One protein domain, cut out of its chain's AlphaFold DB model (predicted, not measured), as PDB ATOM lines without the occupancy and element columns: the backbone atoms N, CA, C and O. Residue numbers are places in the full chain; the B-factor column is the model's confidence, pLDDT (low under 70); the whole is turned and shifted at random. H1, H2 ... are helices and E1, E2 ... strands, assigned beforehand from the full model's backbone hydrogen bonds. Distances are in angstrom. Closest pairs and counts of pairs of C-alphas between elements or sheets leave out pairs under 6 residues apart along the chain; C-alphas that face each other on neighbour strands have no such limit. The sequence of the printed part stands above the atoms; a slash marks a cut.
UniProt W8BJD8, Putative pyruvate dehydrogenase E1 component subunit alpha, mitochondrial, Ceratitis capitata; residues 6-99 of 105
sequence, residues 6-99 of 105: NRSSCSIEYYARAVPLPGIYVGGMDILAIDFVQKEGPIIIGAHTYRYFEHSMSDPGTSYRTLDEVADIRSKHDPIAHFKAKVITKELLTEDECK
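This is residues 6 to 99 of the 105 residues of the protein "Putative pyruvate dehydrogenase E1 component subunit alpha, mitochondrial" of Ceratitis capitata (UniProt W8BJD8). With little regular structure, loops join a ribbon of two parallel strands, E1 and E2, to a slanting row of two helices, H2 then H3. Residues 6 to 12 and 55 to 60 stick out. The printed part has 94 residues, 35 of them in named elements, in the order E1, H1, E2, H2, H3; the class is mixed. It is loose, with a radius of gyration of the C-alphas of 17.0 A, and spans 47 by 42 by 20 A.

E1, residues 23 to 27, begins at C-alpha 23 (292.559, 268.304, 293.154) and measures 13.5 A from first to last C-alpha. H1 is residues 31 to 34, E2 44 to 48, 12.5 A, and H2 67 to 76, 14.3 A. H3, residues 79 to 89, 15.2 A, ends at C-alpha 89 (307.247, 285.617, 271.439).

E1, H1 and E2 form a strand-helix-strand unit, two parallel neighbour strands with a helix between, its crossover right-handed. N 24 and O 44 are within hydrogen-bond range, 2.9 A. H1 and H3 are close but not clearly touching; their closest C-alphas, Ile 31 and Pro 79, are 6.4 A apart. H2 and H3 are apart. In both, every O i to N i+4 pair is within hydrogen-bond range; H1 is too short for one.

The farthest C-alphas, of Pro 20 and Asp 96, are 48.0 A apart. The printed part has no cut. The link E2 to H2, 18 residues, is long. Residues 34 to 40 have pLDDT under 70.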
ATOM      1  N   ASN A   6     287.243 284.459 301.790       83.88
ATOM      2  CA  ASN A   6     287.496 284.289 303.220       83.88
ATOM      3  C   ASN A   6     286.275 284.604 304.101       83.88
ATOM      4  O   ASN A   6     286.245 284.195 305.255       83.88
ATOM      5  N   ARG A   7     285.277 285.329 303.579       87.44
ATOM      6  CA  ARG A   7     284.024 285.616 304.296       87.44
ATOM      7  C   ARG A   7     282.955 284.560 304.041       87.44
ATOM      8  O   ARG A   7     282.058 284.408 304.857       87.44
ATOM      9  N   SER A   8     283.023 283.867 302.906       86.12
ATOM     10  CA  SER A   8     281.999 282.906 302.487       86.12
ATOM     11  C   SER A   8     282.373 281.453 302.753       86.12
ATOM     12  O   SER A   8     281.520 280.577 302.655       86.12
ATOM     13  N   SER A   9     283.643 281.153 303.024       87.88
ATOM     14  CA  SER A   9     284.135 279.783 303.147       87.88
ATOM     15  C   SER A   9     285.108 279.620 304.309       87.88
ATOM     16  O   SER A   9     286.020 280.422 304.471       87.88
ATOM     17  N   CYS A  10     284.944 278.530 305.067       88.75
ATOM     18  CA  CYS A  10     285.848 278.148 306.156       88.75
ATOM     19  C   CYS A  10     287.234 277.711 305.641       88.75
ATOM     20  O   CYS A  10     288.248 278.098 306.209       88.75
ATOM     21  N   SER A  11     287.280 276.969 304.528       86.69
ATOM     22  CA  SER A  11     288.518 276.649 303.804       86.69
ATOM     23  C   SER A  11     288.466 277.254 302.409       86.69
ATOM     24  O   SER A  11     287.507 277.023 301.681       86.69
ATOM     25  N   ILE A  12     289.477 278.024 302.015       88.12
ATOM     26  CA  ILE A  12     289.543 278.676 300.694       88.12
ATOM     27  C   ILE A  12     290.148 277.781 299.604       88.12
ATOM     28  O   ILE A  12     290.129 278.134 298.427       88.12
ATOM     29  N   GLU A  13     290.641 276.602 299.975       88.94
ATOM     30  CA  GLU A  13     291.253 275.640 299.062       88.94
ATOM     31  C   GLU A  13     290.175 274.796 298.378       88.94
ATOM     32  O   GLU A  13     289.952 273.635 298.708       88.94
ATOM     33  N   TYR A  14     289.462 275.400 297.422       89.50
ATOM     34  CA  TYR A  14     288.350 274.751 296.714       89.50
ATOM     35  C   TYR A  14     288.740 273.423 296.051       89.50
ATOM     36  O   TYR A  14     287.942 272.488 296.056       89.50
ATOM     37  N   TYR A  15     289.967 273.327 295.533       87.81
ATOM     38  CA  TYR A  15     290.482 272.125 294.876       87.81
ATOM     39  C   TYR A  15     290.634 270.931 295.833       87.81
ATOM     40  O   TYR A  15     290.555 269.797 295.386       87.81
ATOM     41  N   ALA A  16     290.795 271.156 297.142       89.44
ATOM     42  CA  ALA A  16     291.017 270.099 298.133       89.44
ATOM     43  C   ALA A  16     289.727 269.637 298.844       89.44
ATOM     44  O   ALA A  16     289.773 268.801 299.744       89.44
ATOM     45  N   ARG A  17     288.560 270.193 298.488       90.00
ATOM     46  CA  ARG A  17     287.327 270.003 299.274       90.00
ATOM     47  C   ARG A  17     286.655 268.648 299.100       90.00
ATOM     48  O   ARG A  17     286.031 268.185 300.050       90.00
ATOM     49  N   ALA A  18     286.713 268.038 297.917       84.06
ATOM     50  CA  ALA A  18     286.028 266.766 297.683       84.06
ATOM     51  C   ALA A  18     287.002 265.595 297.827       84.06
ATOM     52  O   ALA A  18     287.390 264.963 296.854       84.06
ATOM     53  N   VAL A  19     287.396 265.307 299.065       81.19
ATOM     54  CA  VAL A  19     288.145 264.089 299.403       81.19
ATOM     55  C   VAL A  19     287.218 262.879 299.195       81.19
ATOM     56  O   VAL A  19     286.080 262.926 299.668       81.19
ATOM     57  N   PRO A  20     287.649 261.805 298.502       83.88
ATOM     58  CA  PRO A  20     289.030 261.438 298.148       83.88
ATOM     59  C   PRO A  20     289.496 261.813 296.725       83.88
ATOM     60  O   PRO A  20     290.505 261.278 296.269       83.88
ATOM     61  N   LEU A  21     288.790 262.681 295.995       86.81
ATOM     62  CA  LEU A  21     289.190 263.048 294.632       86.81
ATOM     63  C   LEU A  21     290.481 263.884 294.638       86.81
ATOM     64  O   LEU A  21     290.616 264.792 295.465       86.81
ATOM     65  N   PRO A  22     291.419 263.631 293.706       87.62
ATOM     66  CA  PRO A  22     292.569 264.502 293.520       87.62
ATOM     67  C   PRO A  22     292.108 265.891 293.070       87.62
ATOM     68  O   PRO A  22     291.120 266.040 292.346       87.62
ATOM     69  N   GLY A  23     292.847 266.916 293.486       87.81
ATOM     70  CA  GLY A  23     292.559 268.304 293.154       87.81
ATOM     71  C   GLY A  23     293.804 269.047 292.702       87.81
ATOM     72  O   GLY A  23     294.867 268.888 293.298       87.81
ATOM     73  N   ILE A  24     293.667 269.882 291.674       87.62
ATOM     74  CA  ILE A  24     294.737 270.745 291.171       87.62
ATOM     75  C   ILE A  24     294.336 272.212 291.254       87.62
ATOM     76  O   ILE A  24     293.198 272.592 290.972       87.62
ATOM     77  N   TYR A  25     295.301 273.046 291.625       87.75
ATOM     78  CA  TYR A  25     295.177 274.494 291.576       87.75
ATOM     79  C   TYR A  25     295.739 275.008 290.250       87.75
ATOM     80  O   TYR A  25     296.887 274.723 289.912       87.75
ATOM     81  N   VAL A  26     294.937 275.768 289.501       88.19
ATOM     82  CA  VAL A  26     295.299 276.255 288.163       88.19
ATOM     83  C   VAL A  26     295.080 277.763 288.076       88.19
ATOM     84  O   VAL A  26     294.062 278.291 288.531       88.19
ATOM     85  N   GLY A  27     296.029 278.473 287.462       88.56
ATOM     86  CA  GLY A  27     295.865 279.885 287.122       88.56
ATOM     87  C   GLY A  27     294.851 280.045 285.991       88.56
ATOM     88  O   GLY A  27     295.202 279.908 284.828       88.56
ATOM     89  N   GLY A  28     293.600 280.373 286.317       86.38
ATOM     90  CA  GLY A  28     292.504 280.495 285.346       86.38
ATOM     91  C   GLY A  28     292.603 281.701 284.403       86.38
ATOM     92  O   GLY A  28     291.737 281.873 283.552       86.38
ATOM     93  N   MET A  29     293.632 282.538 284.562       88.56
ATOM     94  CA  MET A  29     293.976 283.630 283.644       88.56
ATOM     95  C   MET A  29     295.084 283.234 282.647       88.56
ATOM     96  O   MET A  29     295.487 284.045 281.820       88.56
ATOM     97  N   ASP A  30     295.601 282.002 282.714       86.75
ATOM     98  CA  ASP A  30     296.529 281.448 281.726       86.75
ATOM     99  C   ASP A  30     295.821 280.367 280.907       86.75
ATOM    100  O   ASP A  30     295.535 279.277 281.402       86.75
ATOM    101  N   ILE A  31     295.547 280.672 279.638       84.25
ATOM    102  CA  ILE A  31     294.787 279.799 278.731       84.25
ATOM    103  C   ILE A  31     295.462 278.428 278.580       84.25
ATOM    104  O   ILE A  31     294.785 277.408 278.497       84.25
ATOM    105  N   LEU A  32     296.797 278.388 278.602       82.19
ATOM    106  CA  LEU A  32     297.555 277.149 278.414       82.19
ATOM    107  C   LEU A  32     297.578 276.265 279.665       82.19
ATOM    108  O   LEU A  32     297.859 275.076 279.567       82.19
ATOM    109  N   ALA A  33     297.289 276.822 280.844       76.25
ATOM    110  CA  ALA A  33     297.333 276.072 282.096       76.25
ATOM    111  C   ALA A  33     296.133 275.116 282.263       76.25
ATOM    112  O   ALA A  33     296.163 274.241 283.126       76.25
ATOM    113  N   ILE A  34     295.087 275.270 281.444       66.62
ATOM    114  CA  ILE A  34     293.835 274.498 281.532       66.62
ATOM    115  C   ILE A  34     293.912 273.160 280.760       66.62
ATOM    116  O   ILE A  34     293.071 272.288 280.961       66.62
ATOM    117  N   ASP A  35     294.957 272.923 279.961       64.81
ATOM    118  CA  ASP A  35     295.061 271.760 279.058       64.81
ATOM    119  C   ASP A  35     295.484 270.430 279.733       64.81
ATOM    120  O   ASP A  35     295.794 269.440 279.077       64.81
ATOM    121  N   PHE A  36     295.530 270.365 281.069       59.72
ATOM    122  CA  PHE A  36     296.159 269.233 281.768       59.72
ATOM    123  C   PHE A  36     295.230 268.052 282.106       59.72
ATOM    124  O   PHE A  36     295.681 267.035 282.629       59.72
ATOM    125  N   VAL A  37     293.929 268.125 281.838       59.44
ATOM    126  CA  VAL A  37     292.988 267.184 282.465       59.44
ATOM    127  C   VAL A  37     292.233 266.365 281.443       59.44
ATOM    128  O   VAL A  37     291.168 266.777 280.995       59.44
ATOM    129  N   GLN A  38     292.744 265.171 281.119       55.34
ATOM    130  CA  GLN A  38     291.882 264.153 280.503       55.34
ATOM    131  C   GLN A  38     292.326 262.682 280.575       55.34
ATOM    132  O   GLN A  38     291.642 261.848 279.991       55.34
ATOM    133  N   LYS A  39     293.408 262.308 281.276       59.03
ATOM    134  CA  LYS A  39     293.926 260.922 281.185       59.03
ATOM    135  C   LYS A  39     293.718 260.014 282.410       59.03
ATOM    136  O   LYS A  39     293.685 258.808 282.222       59.03
ATOM    137  N   GLU A  40     293.482 260.546 283.615       64.25
ATOM    138  CA  GLU A  40     293.618 259.770 284.873       64.25
ATOM    139  C   GLU A  40     292.358 259.738 285.780       64.25
ATOM    140  O   GLU A  40     292.456 259.558 286.993       64.25
ATOM    141  N   GLY A  41     291.152 259.907 285.224       75.94
ATOM    142  CA  GLY A  41     289.892 259.853 285.992       75.94
ATOM    143  C   GLY A  41     289.410 261.209 286.547       75.94
ATOM    144  O   GLY A  41     289.871 262.259 286.094       75.94
ATOM    145  N   PRO A  42     288.419 261.222 287.463       85.00
ATOM    146  CA  PRO A  42     287.815 262.459 287.956       85.00
ATOM    147  C   PRO A  42     288.794 263.254 288.827       85.00
ATOM    148  O   PRO A  42     289.370 262.728 289.778       85.00
ATOM    149  N   ILE A  43     288.929 264.545 288.533       86.19
ATOM    150  CA  ILE A  43     289.789 265.485 289.257       86.19
ATOM    151  C   ILE A  43     289.040 266.797 289.490       86.19
ATOM    152  O   ILE A  43     288.227 267.219 288.666       86.19
ATOM    153  N   ILE A  44     289.321 267.460 290.609       88.19
ATOM    154  CA  ILE A  44     288.808 268.801 290.896       88.19
ATOM    155  C   ILE A  44     289.800 269.830 290.365       88.19
ATOM    156  O   ILE A  44     290.967 269.837 290.754       88.19
ATOM    157  N   ILE A  45     289.335 270.753 289.527       87.00
ATOM    158  CA  ILE A  45     290.152 271.873 289.055       87.00
ATOM    159  C   ILE A  45     289.719 273.143 289.781       87.00
ATOM    160  O   ILE A  45     288.640 273.685 289.542       87.00
ATOM    161  N   GLY A  46     290.578 273.645 290.665       89.44
ATOM    162  CA  GLY A  46     290.438 274.967 291.264       89.44
ATOM    163  C   GLY A  46     291.036 276.033 290.352       89.44
ATOM    164  O   GLY A  46     292.181 276.431 290.552       89.44
ATOM    165  N   ALA A  47     290.273 276.492 289.357       89.38
ATOM    166  CA  ALA A  47     290.701 277.563 288.459       89.38
ATOM    167  C   ALA A  47     290.530 278.941 289.120       89.38
ATOM    168  O   ALA A  47     289.411 279.413 289.342       89.38
ATOM    169  N   HIS A  48     291.639 279.614 289.426       89.38
ATOM    170  CA  HIS A  48     291.608 280.956 290.003       89.38
ATOM    171  C   HIS A  48     291.540 282.013 288.894       89.38
ATOM    172  O   HIS A  48     292.522 282.260 288.193       89.38
ATOM    173  N   THR A  49     290.367 282.623 288.731       91.50
ATOM    174  CA  THR A  49     290.068 283.615 287.687       91.50
ATOM    175  C   THR A  49     289.438 284.880 288.279       91.50
ATOM    176  O   THR A  49     289.178 284.972 289.488       91.50
ATOM    177  N   TYR A  50     289.202 285.882 287.436       91.12
ATOM    178  CA  TYR A  50     288.634 287.161 287.829       91.12
ATOM    179  C   TYR A  50     287.564 287.629 286.839       91.12
ATOM    180  O   TYR A  50     287.789 287.637 285.632       91.12
ATOM    181  N   ARG A  51     286.399 288.059 287.347       91.25
ATOM    182  CA  ARG A  51     285.368 288.710 286.524       91.25
ATOM    183  C   ARG A  51     285.595 290.217 286.502       91.25
ATOM    184  O   ARG A  51     285.646 290.849 287.556       91.25
ATOM    185  N   TYR A  52     285.696 290.800 285.313       89.06
ATOM    186  CA  TYR A  52     285.823 292.253 285.175       89.06
ATOM    187  C   TYR A  52     284.509 292.962 285.492       89.06
ATOM    188  O   TYR A  52     284.487 293.939 286.232       89.06
ATOM    189  N   PHE A  53     283.405 292.406 285.004       88.44
ATOM    190  CA  PHE A  53     282.078 292.959 285.208       88.44
ATOM    191  C   PHE A  53     281.453 292.513 286.525       88.44
ATOM    192  O   PHE A  53     282.034 291.770 287.326       88.44
ATOM    193  N   GLU A  54     280.274 293.057 286.765       86.56
ATOM    194  CA  GLU A  54     279.394 292.819 287.899       86.56
ATOM    195  C   GLU A  54     278.942 291.365 288.050       86.56
ATOM    196  O   GLU A  54     279.205 290.522 287.193       86.56
ATOM    197  N   HIS A  55     278.304 291.042 289.183       86.81
ATOM    198  CA  HIS A  55     277.701 289.720 289.359       86.81
ATOM    199  C   HIS A  55     276.506 289.552 288.415       86.81
ATOM    200  O   HIS A  55     276.309 288.487 287.835       86.81
ATOM    201  N   SER A  56     275.740 290.630 288.254       88.00
ATOM    202  CA  SER A  56     274.630 290.786 287.323       88.00
ATOM    203  C   SER A  56     274.456 292.274 287.005       88.00
ATOM    204  O   SER A  56     275.026 293.120 287.687       88.00
ATOM    205  N   MET A  57     273.617 292.612 286.023       86.25
ATOM    206  CA  MET A  57     273.315 294.014 285.681       86.25
ATOM    207  C   MET A  57     272.698 294.819 286.838       86.25
ATOM    208  O   MET A  57     272.667 296.044 286.780       86.25
ATOM    209  N   SER A  58     272.175 294.146 287.869       87.19
ATOM    210  CA  SER A  58     271.545 294.776 289.036       87.19
ATOM    211  C   SER A  58     272.515 295.044 290.188       87.19
ATOM    212  O   SER A  58     272.149 295.742 291.129       87.19
ATOM    213  N   ASP A  59     273.721 294.476 290.150       85.12
ATOM    214  CA  ASP A  59     274.748 294.680 291.168       85.12
ATOM    215  C   ASP A  59     275.795 295.659 290.626       85.12
ATOM    216  O   ASP A  59     276.430 295.327 289.639       85.12
ATOM    217  N   PRO A  60     276.005 296.839 291.225       80.50
ATOM    218  CA  PRO A  60     277.035 297.782 290.791       80.50
ATOM    219  C   PRO A  60     278.441 297.434 291.310       80.50
ATOM    220  O   PRO A  60     279.355 298.230 291.117       80.50
ATOM    221  N   GLY A  61     278.594 296.350 292.091       77.50
ATOM    222  CA  GLY A  61     279.843 295.679 292.492       77.50
ATOM    223  C   GLY A  61     281.017 296.520 292.979       77.50
ATOM    224  O   GLY A  61     282.129 296.009 293.083       77.50
ATOM    225  N   THR A  62     280.767 297.772 293.336       81.50
ATOM    226  CA  THR A  62     281.677 298.747 293.946       81.50
ATOM    227  C   THR A  62     281.656 298.667 295.473       81.50
ATOM    228  O   THR A  62     282.534 299.201 296.142       81.50
ATOM    229  N   SER A  63     280.679 297.962 296.052       84.00
ATOM    230  CA  SER A  63     280.514 297.818 297.504       84.00
ATOM    231  C   SER A  63     281.480 296.813 298.145       84.00
ATOM    232  O   SER A  63     281.663 296.826 299.362       84.00
ATOM    233  N   TYR A  64     282.108 295.934 297.356       82.81
ATOM    234  CA  TYR A  64     282.955 294.843 297.867       82.81
ATOM    235  C   TYR A  64     284.315 294.690 297.162       82.81
ATOM    236  O   TYR A  64     285.085 293.793 297.525       82.81
ATOM    237  N   ARG A  65     284.627 295.563 296.196       86.12
ATOM    238  CA  ARG A  65     285.906 295.664 295.467       86.12
ATOM    239  C   ARG A  65     286.080 297.083 294.913       86.12
ATOM    240  O   ARG A  65     285.089 297.782 294.713       86.12
ATOM    241  N   THR A  66     287.318 297.499 294.664       88.50
ATOM    242  CA  THR A  66     287.611 298.818 294.082       88.50
ATOM    243  C   THR A  66     287.728 298.738 292.564       88.50
ATOM    244  O   THR A  66     288.066 297.692 292.004       88.50
ATOM    245  N   LEU A  67     287.469 299.859 291.886       87.56
ATOM    246  CA  LEU A  67     287.709 299.982 290.445       87.56
ATOM    247  C   LEU A  67     289.197 299.803 290.111       87.56
ATOM    248  O   LEU A  67     289.524 299.164 289.113       87.56
ATOM    249  N   ASP A  68     290.078 300.272 290.996       90.44
ATOM    250  CA  ASP A  68     291.528 300.117 290.860       90.44
ATOM    251  C   ASP A  68     291.953 298.642 290.898       90.44
ATOM    252  O   ASP A  68     292.754 298.228 290.070       90.44
ATOM    253  N   GLU A  69     291.368 297.811 291.778       90.19
ATOM    254  CA  GLU A  69     291.639 296.361 291.810       90.19
ATOM    255  C   GLU A  69     291.291 295.710 290.462       90.19
ATOM    256  O   GLU A  69     292.044 294.887 289.940       90.19
ATOM    257  N   VAL A  70     290.156 296.096 289.871       89.88
ATOM    258  CA  VAL A  70     289.716 295.575 288.570       89.88
ATOM    259  C   VAL A  70     290.654 296.033 287.448       89.88
ATOM    260  O   VAL A  70     291.033 295.216 286.606       89.88
ATOM    261  N   ALA A  71     291.043 297.310 287.434       90.31
ATOM    262  CA  ALA A  71     291.951 297.873 286.435       90.31
ATOM    263  C   ALA A  71     293.354 297.245 286.510       90.31
ATOM    264  O   ALA A  71     293.941 296.896 285.482       90.31
ATOM    265  N   ASP A  72     293.863 297.022 287.720       93.31
ATOM    266  CA  ASP A  72     295.150 296.369 287.955       93.31
ATOM    267  C   ASP A  72     295.155 294.927 287.448       93.31
ATOM    268  O   ASP A  72     296.085 294.513 286.757       93.31
ATOM    269  N   ILE A  73     294.105 294.158 287.738       91.19
ATOM    270  CA  ILE A  73     294.020 292.771 287.269       91.19
ATOM    271  C   ILE A  73     293.878 292.724 285.747       91.19
ATOM    272  O   ILE A  73     294.542 291.917 285.100       91.19
ATOM    273  N   ARG A  74     293.067 293.608 285.160       90.81
ATOM    274  CA  ARG A  74     292.896 293.674 283.704       90.81
ATOM    275  C   ARG A  74     294.177 294.100 282.983       90.81
ATOM    276  O   ARG A  74     294.420 293.650 281.875       90.81
ATOM    277  N   SER A  75     295.006 294.951 283.579       90.31
ATOM    278  CA  SER A  75     296.271 295.357 282.952       90.31
ATOM    279  C   SER A  75     297.370 294.301 283.094       90.31
ATOM    280  O   SER A  75     298.140 294.099 282.159       90.31
ATOM    281  N   LYS A  76     297.443 293.615 284.240       90.62
ATOM    282  CA  LYS A  76     298.559 292.710 284.580       90.62
ATOM    283  C   LYS A  76     298.300 291.234 284.309       90.62
ATOM    284  O   LYS A  76     299.247 290.456 284.323       90.62
ATOM    285  N   HIS A  77     297.041 290.829 284.177       90.31
ATOM    286  CA  HIS A  77     296.664 289.418 284.143       90.31
ATOM    287  C   HIS A  77     295.631 289.091 283.067       90.31
ATOM    288  O   HIS A  77     295.034 288.023 283.135       90.31
ATOM    289  N   ASP A  78     295.394 289.963 282.085       92.00
ATOM    290  CA  ASP A  78     294.417 289.668 281.040       92.00
ATOM    291  C   ASP A  78     294.827 288.443 280.202       92.00
ATOM    292  O   ASP A  78     295.936 288.411 279.657       92.00
ATOM    293  N   PRO A  79     293.950 287.425 280.075       90.88
ATOM    294  CA  PRO A  79     294.314 286.158 279.455       90.88
ATOM    295  C   PRO A  79     294.540 286.311 277.949       90.88
ATOM    296  O   PRO A  79     295.375 285.606 277.384       90.88
ATOM    297  N   ILE A  80     293.838 287.246 277.299       90.31
ATOM    298  CA  ILE A  80     293.960 287.505 275.862       90.31
ATOM    299  C   ILE A  80     295.288 288.212 275.593       90.31
ATOM    300  O   ILE A  80     296.048 287.781 274.725       90.31
ATOM    301  N   ALA A  81     295.605 289.253 276.367       90.19
ATOM    302  CA  ALA A  81     296.874 289.965 276.268       90.19
ATOM    303  C   ALA A  81     298.067 289.038 276.556       90.19
ATOM    304  O   ALA A  81     299.037 289.020 275.795       90.19
ATOM    305  N   HIS A  82     297.979 288.216 277.606       89.69
ATOM    306  CA  HIS A  82     299.015 287.242 277.956       89.69
ATOM    307  C   HIS A  82     299.218 286.188 276.869       89.69
ATOM    308  O   HIS A  82     300.356 285.868 276.520       89.69
ATOM    309  N   PHE A  83     298.132 285.646 276.322       90.25
ATOM    310  CA  PHE A  83     298.222 284.664 275.250       90.25
ATOM    311  C   PHE A  83     298.814 285.276 273.981       90.25
ATOM    312  O   PHE A  83     299.749 284.707 273.419       90.25
ATOM    313  N   LYS A  84     298.359 286.471 273.586       89.62
ATOM    314  CA  LYS A  84     298.923 287.213 272.452       89.62
ATOM    315  C   LYS A  84     300.432 287.405 272.605       89.62
ATOM    316  O   LYS A  84     301.175 287.077 271.685       89.62
ATOM    317  N   ALA A  85     300.890 287.860 273.773       89.62
ATOM    318  CA  ALA A  85     302.317 288.015 274.047       89.62
ATOM    319  C   ALA A  85     303.076 286.686 273.885       89.62
ATOM    320  O   ALA A  85     304.072 286.635 273.170       89.62
ATOM    321  N   LYS A  86     302.572 285.585 274.467       89.94
ATOM    322  CA  LYS A  86     303.202 284.255 274.353       89.94
ATOM    323  C   LYS A  86     303.302 283.760 272.908       89.94
ATOM    324  O   LYS A  86     304.309 283.154 272.553       89.94
ATOM    325  N   VAL A  87     302.266 283.966 272.100       91.00
ATOM    326  CA  VAL A  87     302.214 283.491 270.709       91.00
ATOM    327  C   VAL A  87     303.159 284.299 269.817       91.00
ATOM    328  O   VAL A  87     303.893 283.700 269.034       91.00
ATOM    329  N   ILE A  88     303.217 285.624 269.999       90.56
ATOM    330  CA  ILE A  88     304.160 286.501 269.286       90.56
ATOM    331  C   ILE A  88     305.605 286.168 269.675       90.56
ATOM    332  O   ILE A  88     306.448 286.001 268.803       90.56
ATOM    333  N   THR A  89     305.900 286.002 270.972       91.81
ATOM    334  CA  THR A  89     307.247 285.617 271.439       91.81
ATOM    335  C   THR A  89     307.699 284.265 270.884       91.81
ATOM    336  O   THR A  89     308.893 284.041 270.721       91.81
ATOM    337  N   LYS A  90     306.764 283.354 270.604       92.06
ATOM    338  CA  LYS A  90     307.058 282.050 269.996       92.06
ATOM    339  C   LYS A  90     307.057 282.071 268.465       92.06
ATOM    340  O   LYS A  90     307.150 281.002 267.874       92.06
ATOM    341  N   GLU A  91     306.918 283.246 267.847       90.00
ATOM    342  CA  GLU A  91     306.875 283.426 266.387       90.00
ATOM    343  C   GLU A  91     305.781 282.584 265.707       90.00
ATOM    344  O   GLU A  91     305.882 282.209 264.543       90.00
ATOM    345  N   LEU A  92     304.712 282.274 266.449       89.06
ATOM    346  CA  LEU A  92     303.596 281.467 265.955       89.06
ATOM    347  C   LEU A  92     302.565 282.307 265.193       89.06
ATOM    348  O   LEU A  92     301.856 281.766 264.353       89.06
ATOM    349  N   LEU A  93     302.462 283.601 265.511       89.06
ATOM    350  CA  LEU A  93     301.638 284.588 264.809       89.06
ATOM    351  C   LEU A  93     302.360 285.933 264.784       89.06
ATOM    352  O   LEU A  93     303.093 286.282 265.714       89.06
ATOM    353  N   THR A  94     302.083 286.718 263.752       86.62
ATOM    354  CA  THR A  94     302.501 288.118 263.658       86.62
ATOM    355  C   THR A  94     301.561 289.042 264.440       86.62
ATOM    356  O   THR A  94     300.417 288.697 264.757       86.62
ATOM    357  N   GLU A  95     302.022 290.257 264.755       83.88
ATOM    358  CA  GLU A  95     301.176 291.271 265.402       83.88
ATOM    359  C   GLU A  95     299.919 291.599 264.594       83.88
ATOM    360  O   GLU A  95     298.861 291.815 265.192       83.88
ATOM    361  N   ASP A  96     300.031 291.612 263.263       84.12
ATOM    362  CA  ASP A  96     298.930 291.907 262.350       84.12
ATOM    363  C   ASP A  96     297.885 290.789 262.325       84.12
ATOM    364  O   ASP A  96     296.691 291.075 262.362       84.12
ATOM    365  N   GLU A  97     298.300 289.523 262.379       82.44
ATOM    366  CA  GLU A  97     297.378 288.386 262.522       82.44
ATOM    367  C   GLU A  97     296.700 288.367 263.897       82.44
ATOM    368  O   GLU A  97     295.560 287.926 264.040       82.44
ATOM    369  N   CYS A  98     297.371 288.905 264.918       78.50
ATOM    370  CA  CYS A  98     296.815 289.076 266.258       78.50
ATOM    371  C   CYS A  98     295.976 290.358 266.416       78.50
ATOM    372  O   CYS A  98     295.560 290.682 267.539       78.50
ATOM    373  N   LYS A  99     295.754 291.138 265.348       77.25
ATOM    374  CA  LYS A  99     294.755 292.214 265.344       77.25
ATOM    375  C   LYS A  99     293.398 291.585 265.115       77.25
ATOM    376  O   LYS A  99     292.915 291.433 263.998       77.25
TER     377      LYS A  99